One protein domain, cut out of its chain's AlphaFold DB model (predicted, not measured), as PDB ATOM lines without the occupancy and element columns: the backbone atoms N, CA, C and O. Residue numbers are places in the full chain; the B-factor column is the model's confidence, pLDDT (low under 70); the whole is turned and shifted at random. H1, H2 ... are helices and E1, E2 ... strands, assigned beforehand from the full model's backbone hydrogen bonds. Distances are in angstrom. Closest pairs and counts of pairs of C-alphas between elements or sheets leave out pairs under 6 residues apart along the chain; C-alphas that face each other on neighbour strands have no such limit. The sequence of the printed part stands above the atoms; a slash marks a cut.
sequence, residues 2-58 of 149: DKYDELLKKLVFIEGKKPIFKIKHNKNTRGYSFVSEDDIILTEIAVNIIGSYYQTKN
ATOM      1  N   ASP A   2     197.207 187.948 111.020       85.00
ATOM      2  CA  ASP A   2     197.628 186.920 111.969       85.00
ATOM      3  C   ASP A   2     196.742 185.659 111.819       85.00
ATOM      4  O   ASP A   2     195.727 185.663 111.117       85.00
ATOM      5  N   LYS A   3     197.143 184.542 112.433       83.00
ATOM      6  CA  LYS A   3     196.402 183.272 112.350       83.00
ATOM      7  C   LYS A   3     194.958 183.391 112.879       83.00
ATOM      8  O   LYS A   3     194.057 182.739 112.356       83.00
ATOM      9  N   TYR A   4     194.748 184.172 113.932       82.69
ATOM     10  CA  TYR A   4     193.454 184.411 114.561       82.69
ATOM     11  C   TYR A   4     192.561 185.301 113.700       82.69
ATOM     12  O   TYR A   4     191.372 185.009 113.587       82.69
ATOM     13  N   ASP A   5     193.127 186.304 113.027       86.31
ATOM     14  CA  ASP A   5     192.407 187.124 112.048       86.31
ATOM     15  C   ASP A   5     191.837 186.252 110.924       86.31
ATOM     16  O   ASP A   5     190.678 186.406 110.541       86.31
ATOM     17  N   GLU A   6     192.625 185.297 110.420       88.81
ATOM     18  CA  GLU A   6     192.168 184.357 109.390       88.81
ATOM     19  C   GLU A   6     191.052 183.437 109.902       88.81
ATOM     20  O   GLU A   6     190.080 183.193 109.187       88.81
ATOM     21  N   LEU A   7     191.146 182.942 111.141       86.81
ATOM     22  CA  LEU A   7     190.091 182.118 111.743       86.81
ATOM     23  C   LEU A   7     188.791 182.908 111.940       86.81
ATOM     24  O   LEU A   7     187.716 182.407 111.613       86.81
ATOM     25  N   LEU A   8     188.883 184.145 112.428       87.31
ATOM     26  CA  LEU A   8     187.730 185.029 112.607       87.31
ATOM     27  C   LEU A   8     187.098 185.396 111.267       87.31
ATOM     28  O   LEU A   8     185.879 185.333 111.126       87.31
ATOM     29  N   LYS A   9     187.917 185.714 110.264       87.50
ATOM     30  CA  LYS A   9     187.457 185.964 108.900       87.50
ATOM     31  C   LYS A   9     186.700 184.754 108.355       87.50
ATOM     32  O   LYS A   9     185.568 184.908 107.909       87.50
ATOM     33  N   LYS A  10     187.278 183.551 108.431       87.44
ATOM     34  CA  LYS A  10     186.605 182.320 107.988       87.44
ATOM     35  C   LYS A  10     185.278 182.103 108.710       87.44
ATOM     36  O   LYS A  10     184.292 181.795 108.057       87.44
ATOM     37  N   LEU A  11     185.234 182.319 110.025       85.50
ATOM     38  CA  LEU A  11     184.004 182.178 110.802       85.50
ATOM     39  C   LEU A  11     182.908 183.156 110.349       85.50
ATOM     40  O   LEU A  11     181.757 182.756 110.207       85.50
ATOM     41  N   VAL A  12     183.257 184.427 110.121       86.19
ATOM     42  CA  VAL A  12     182.304 185.477 109.715       86.19
ATOM     43  C   VAL A  12     181.751 185.238 108.310       86.19
ATOM     44  O   VAL A  12     180.584 185.526 108.060       86.19
ATOM     45  N   PHE A  13     182.575 184.714 107.402       85.81
ATOM     46  CA  PHE A  13     182.201 184.485 106.004       85.81
ATOM     47  C   PHE A  13     181.735 183.050 105.709       85.81
ATOM     48  O   PHE A  13     181.549 182.712 104.541       85.81
ATOM     49  N   ILE A  14     181.535 182.198 106.721       82.94
ATOM     50  CA  ILE A  14     180.975 180.863 106.495       82.94
ATOM     51  C   ILE A  14     179.508 180.966 106.072       82.94
ATOM     52  O   ILE A  14     178.638 181.429 106.811       82.94
ATOM     53  N   GLU A  15     179.227 180.471 104.870       70.06
ATOM     54  CA  GLU A  15     177.876 180.366 104.331       70.06
ATOM     55  C   GLU A  15     177.245 179.020 104.719       70.06
ATOM     56  O   GLU A  15     177.311 178.025 103.991       70.06
ATOM     57  N   GLY A  16     176.599 179.011 105.887       70.00
ATOM     58  CA  GLY A  16     175.757 177.911 106.361       70.00
ATOM     59  C   GLY A  16     176.508 176.726 106.982       70.00
ATOM     60  O   GLY A  16     177.680 176.471 106.716       70.00
ATOM     61  N   LYS A  17     175.802 175.962 107.826       76.25
ATOM     62  CA  LYS A  17     176.331 174.752 108.476       76.25
ATOM     63  C   LYS A  17     176.376 173.589 107.483       76.25
ATOM     64  O   LYS A  17     175.422 172.818 107.384       76.25
ATOM     65  N   LYS A  18     177.476 173.464 106.740       80.31
ATOM     66  CA  LYS A  18     177.721 172.310 105.863       80.31
ATOM     67  C   LYS A  18     178.477 171.225 106.634       80.31
ATOM     68  O   LYS A  18     179.602 171.483 107.066       80.31
ATOM     69  N   PRO A  19     177.884 170.037 106.850       83.56
ATOM     70  CA  PRO A  19     178.576 168.946 107.519       83.56
ATOM     71  C   PRO A  19     179.722 168.442 106.638       83.56
ATOM     72  O   PRO A  19     179.534 168.182 105.454       83.56
ATOM     73  N   ILE A  20     180.902 168.302 107.230       88.25
ATOM     74  CA  ILE A  20     182.118 167.806 106.565       88.25
ATOM     75  C   ILE A  20     182.531 166.441 107.110       88.25
ATOM     76  O   ILE A  20     183.057 165.610 106.378       88.25
ATOM     77  N   PHE A  21     182.213 166.173 108.375       88.19
ATOM     78  CA  PHE A  21     182.513 164.910 109.024       88.19
ATOM     79  C   PHE A  21     181.297 164.347 109.740       88.19
ATOM     80  O   PHE A  21     180.425 165.064 110.234       88.19
ATOM     81  N   LYS A  22     181.297 163.028 109.868       88.88
ATOM     82  CA  LYS A  22     180.384 162.256 110.692       88.88
ATOM     83  C   LYS A  22     181.184 161.571 111.795       88.88
ATOM     84  O   LYS A  22     182.126 160.831 111.530       88.88
ATOM     85  N   ILE A  23     180.787 161.801 113.043       85.75
ATOM     86  CA  ILE A  23     181.447 161.267 114.232       85.75
ATOM     87  C   ILE A  23     180.559 160.221 114.892       85.75
ATOM     88  O   ILE A  23     179.426 160.510 115.282       85.75
ATOM     89  N   LYS A  24     181.094 159.014 115.076       81.69
ATOM     90  CA  LYS A  24     180.433 157.934 115.822       81.69
ATOM     91  C   LYS A  24     180.387 158.257 117.314       81.69
ATOM     92  O   LYS A  24     181.395 158.647 117.900       81.69
ATOM     93  N   HIS A  25     179.241 158.032 117.957       75.38
ATOM     94  CA  HIS A  25     179.116 158.193 119.416       75.38
ATOM     95  C   HIS A  25     179.789 157.053 120.193       75.38
ATOM     96  O   HIS A  25     180.305 157.256 121.287       75.38
ATOM     97  N   ASN A  26     179.777 155.845 119.628       69.62
ATOM     98  CA  ASN A  26     180.336 154.608 120.177       69.62
ATOM     99  C   ASN A  26     180.699 153.692 118.985       69.62
ATOM    100  O   ASN A  26     180.072 153.773 117.932       69.62
ATOM    101  N   LYS A  27     181.693 152.808 119.143       65.62
ATOM    102  CA  LYS A  27     182.047 151.762 118.164       65.62
ATOM    103  C   LYS A  27     180.871 150.857 117.750       65.62
ATOM    104  O   LYS A  27     180.849 150.380 116.622       65.62
ATOM    105  N   ASN A  28     179.910 150.640 118.647       64.56
ATOM    106  CA  ASN A  28     178.811 149.681 118.520       64.56
ATOM    107  C   ASN A  28     177.431 150.330 118.305       64.56
ATOM    108  O   ASN A  28     176.455 149.606 118.116       64.56
ATOM    109  N   THR A  29     177.298 151.661 118.363       62.06
ATOM    110  CA  THR A  29     175.999 152.323 118.140       62.06
ATOM    111  C   THR A  29     175.895 152.869 116.722       62.06
ATOM    112  O   THR A  29     176.878 153.272 116.109       62.06
ATOM    113  N   ARG A  30     174.663 152.930 116.203       68.75
ATOM    114  CA  ARG A  30     174.359 153.597 114.925       68.75
ATOM    115  C   ARG A  30     174.262 155.124 115.052       68.75
ATOM    116  O   ARG A  30     174.015 155.787 114.053       68.75
ATOM    117  N   GLY A  31     174.411 155.664 116.264       77.94
ATOM    118  CA  GLY A  31     174.310 157.093 116.543       77.94
ATOM    119  C   GLY A  31     175.536 157.849 116.046       77.94
ATOM    120  O   GLY A  31     176.673 157.468 116.339       77.94
ATOM    121  N   TYR A  32     175.291 158.917 115.295       84.31
ATOM    122  CA  TYR A  32     176.320 159.814 114.798       84.31
ATOM    123  C   TYR A  32     175.942 161.271 115.040       84.31
ATOM    124  O   TYR A  32     174.766 161.629 115.070       84.31
ATOM    125  N   SER A  33     176.965 162.102 115.197       87.00
ATOM    126  CA  SER A  33     176.858 163.556 115.110       87.00
ATOM    127  C   SER A  33     177.582 164.020 113.863       87.00
ATOM    128  O   SER A  33     178.595 163.434 113.484       87.00
ATOM    129  N   PHE A  34     177.085 165.079 113.244       89.31
ATOM    130  CA  PHE A  34     177.816 165.751 112.185       89.31
ATOM    131  C   PHE A  34     178.666 166.864 112.774       89.31
ATOM    132  O   PHE A  34     178.275 167.482 113.761       89.31
ATOM    133  N   VAL A  35     179.826 167.077 112.168       89.69
ATOM    134  CA  VAL A  35     180.694 168.218 112.436       89.69
ATOM    135  C   VAL A  35     180.791 169.006 111.148       89.69
ATOM    136  O   VAL A  35     181.132 168.448 110.102       89.69
ATOM    137  N   SER A  36     180.444 170.282 111.230       90.56
ATOM    138  CA  SER A  36     180.569 171.229 110.130       90.56
ATOM    139  C   SER A  36     181.867 172.033 110.224       90.56
ATOM    140  O   SER A  36     182.599 171.971 111.212       90.56
ATOM    141  N   GLU A  37     182.192 172.763 109.159       88.62
ATOM    142  CA  GLU A  37     183.415 173.571 109.101       88.62
ATOM    143  C   GLU A  37     183.453 174.659 110.190       88.62
ATOM    144  O   GLU A  37     184.494 174.881 110.813       88.62
ATOM    145  N   ASP A  38     182.308 175.277 110.495       89.00
ATOM    146  CA  ASP A  38     182.180 176.249 111.585       89.00
ATOM    147  C   ASP A  38     182.450 175.621 112.950       89.00
ATOM    148  O   ASP A  38     183.118 176.247 113.769       89.00
ATOM    149  N   ASP A  39     182.017 174.381 113.193       89.88
ATOM    150  CA  ASP A  39     182.317 173.684 114.447       89.88
ATOM    151  C   ASP A  39     183.835 173.504 114.629       89.88
ATOM    152  O   ASP A  39     184.352 173.663 115.741       89.88
ATOM    153  N   ILE A  40     184.572 173.215 113.548       89.38
ATOM    154  CA  ILE A  40     186.038 173.083 113.584       89.38
ATOM    155  C   ILE A  40     186.696 174.427 113.870       89.38
ATOM    156  O   ILE A  40     187.533 174.515 114.771       89.38
ATOM    157  N   ILE A  41     186.308 175.476 113.144       90.38
ATOM    158  CA  ILE A  41     186.885 176.814 113.314       90.38
ATOM    159  C   ILE A  41     186.581 177.360 114.709       90.38
ATOM    160  O   ILE A  41     187.487 177.851 115.385       90.38
ATOM    161  N   LEU A  42     185.341 177.223 115.188       91.19
ATOM    162  CA  LEU A  42     184.949 177.612 116.543       91.19
ATOM    163  C   LEU A  42     185.747 176.848 117.596       91.19
ATOM    164  O   LEU A  42     186.213 177.448 118.565       91.19
ATOM    165  N   THR A  43     185.944 175.543 117.402       92.06
ATOM    166  CA  THR A  43     186.761 174.728 118.306       92.06
ATOM    167  C   THR A  43     188.211 175.205 118.313       92.06
ATOM    168  O   THR A  43     188.798 175.347 119.386       92.06
ATOM    169  N   GLU A  44     188.791 175.498 117.147       92.75
ATOM    170  CA  GLU A  44     190.155 176.016 117.056       92.75
ATOM    171  C   GLU A  44     190.281 177.370 117.765       92.75
ATOM    172  O   GLU A  44     191.189 177.551 118.580       92.75
ATOM    173  N   ILE A  45     189.351 178.297 117.536       91.25
ATOM    174  CA  ILE A  45     189.314 179.594 118.225       91.25
ATOM    175  C   ILE A  45     189.215 179.392 119.743       91.25
ATOM    176  O   ILE A  45     190.030 179.936 120.489       91.25
ATOM    177  N   ALA A  46     188.272 178.570 120.211       93.88
ATOM    178  CA  ALA A  46     188.051 178.330 121.634       93.88
ATOM    179  C   ALA A  46     189.288 177.733 122.321       93.88
ATOM    180  O   ALA A  46     189.711 178.227 123.367       93.88
ATOM    181  N   VAL A  47     189.904 176.705 121.727       93.19
ATOM    182  CA  VAL A  47     191.110 176.061 122.272       93.19
ATOM    183  C   VAL A  47     192.273 177.044 122.356       93.19
ATOM    184  O   VAL A  47     192.988 177.049 123.359       93.19
ATOM    185  N   ASN A  48     192.446 177.897 121.344       91.62
ATOM    186  CA  ASN A  48     193.476 178.927 121.373       91.62
ATOM    187  C   ASN A  48     193.212 179.970 122.464       91.62
ATOM    188  O   ASN A  48     194.113 180.240 123.245       91.62
ATOM    189  N   ILE A  49     191.988 180.497 122.580       92.00
ATOM    190  CA  ILE A  49     191.632 181.473 123.626       92.00
ATOM    191  C   ILE A  49     191.894 180.893 125.019       92.00
ATOM    192  O   ILE A  49     192.523 181.536 125.857       92.00
ATOM    193  N   ILE A  50     191.446 179.661 125.259       92.06
ATOM    194  CA  ILE A  50     191.634 178.932 126.517       92.06
ATOM    195  C   ILE A  50     193.133 178.739 126.805       92.06
ATOM    196  O   ILE A  50     193.587 179.037 127.911       92.06
ATOM    197  N   GLY A  51     193.910 178.292 125.814       92.44
ATOM    198  CA  GLY A  51     195.357 178.111 125.936       92.44
ATOM    199  C   GLY A  51     196.093 179.420 126.232       92.44
ATOM    200  O   GLY A  51     196.857 179.488 127.192       92.44
ATOM    201  N   SER A  52     195.810 180.480 125.472       91.31
ATOM    202  CA  SER A  52     196.396 181.812 125.656       91.31
ATOM    203  C   SER A  52     196.026 182.428 127.001       91.31
ATOM    204  O   SER A  52     196.890 182.997 127.673       91.31
ATOM    205  N   TYR A  53     194.769 182.289 127.434       92.19
ATOM    206  CA  TYR A  53     194.337 182.756 128.750       92.19
ATOM    207  C   TYR A  53     195.109 182.037 129.859       92.19
ATOM    208  O   TYR A  53     195.635 182.688 130.760       92.19
ATOM    209  N   TYR A  54     195.260 180.711 129.772       91.62
ATOM    210  CA  TYR A  54     196.045 179.959 130.748       91.62
ATOM    211  C   TYR A  54     197.516 180.391 130.741       91.62
ATOM    212  O   TYR A  54     198.053 180.780 131.780       91.62
ATOM    213  N   GLN A  55     198.157 180.399 129.573       91.12
ATOM    214  CA  GLN A  55     199.557 180.790 129.429       91.12
ATOM    215  C   GLN A  55     199.827 182.186 130.015       91.12
ATOM    216  O   GLN A  55     200.826 182.380 130.702       91.12
ATOM    217  N   THR A  56     198.908 183.131 129.800       91.12
ATOM    218  CA  THR A  56     199.009 184.502 130.322       91.12
ATOM    219  C   THR A  56     198.825 184.556 131.836       91.12
ATOM    220  O   THR A  56     199.542 185.275 132.526       91.12
ATOM    221  N   LYS A  57     197.865 183.800 132.377       90.94
ATOM    222  CA  LYS A  57     197.566 183.810 133.814       90.94
ATOM    223  C   LYS A  57     198.597 183.064 134.650       90.94
ATOM    224  O   LYS A  57     198.771 183.402 135.818       90.94
ATOM    225  N   ASN A  58     199.242 182.038 134.096       89.94
ATOM    226  CA  ASN A  58     200.156 181.187 134.849       89.94
ATOM    227  C   ASN A  58     201.184 180.491 133.948       89.94
ATOM    228  O   ASN A  58     201.119 179.283 133.701       89.94
TER     229      ASN A  58
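What this domain is: This is residues 2 to 58 of the 149 residues of an uncharacterized protein of Puccinia sorghi (UniProt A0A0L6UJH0). A two-stranded hairpin, E1 and E2, makes one end of a loose, flat model, and the long helix H2 follows E2 directly and leads away from it. The shorter helix H1 packs on the first part of H2, the two making a V, while residues 50 to 58 at the far end of H2 stick out. The 57 printed residues have two named helices and two named strands in the order H1, E1, E2, H2, with an antiparallel sheet and a mixed class. The radius of gyration of the C-alphas is 14.8 A and the spans are 42 by 32 by 11 A.

How they stand to each other: E1, residues 19 to 24, and E2, residues 32 to 36, form an antiparallel hairpin at 151 degrees. N 23 and O 33 are 2.8 A apart and N 35 and O 21 are 2.9 A apart, both within hydrogen-bond range. H2, residues 37 to 57, follows E2 by a tight link; the closest C-alphas of E1 and H2, those of Ile 20 and Glu 37, are 6.4 A apart. H1, residues 3 to 12, touches H2, which takes part with residues 38 to 45 alone; the closest C-alphas, those of Leu 11 and Asp 38, are 6.3 A apart. The two helices run opposite ways at a steep tilt of 40 degrees. H1 and E2 are apart. In H1 and H2 every O i to N i+4 pair is within hydrogen-bond range.

Where its parts are: E1 measures 13.9 A from first to last C-alpha and E2 13.0 A. H2 measures 30.3 A and ends with C-alpha 57 at (197.566, 183.810, 133.814). H1 measures 14.5 A and begins with C-alpha 3 at (196.402, 183.272, 112.350).

The domain as a whole: The two C-alphas farthest apart, those of Arg 30 and Asn 58, are 42.7 A apart. The printed part has no cut and no long link. Its mean pLDDT is 85.3, and residues 26 to 30 are under 70.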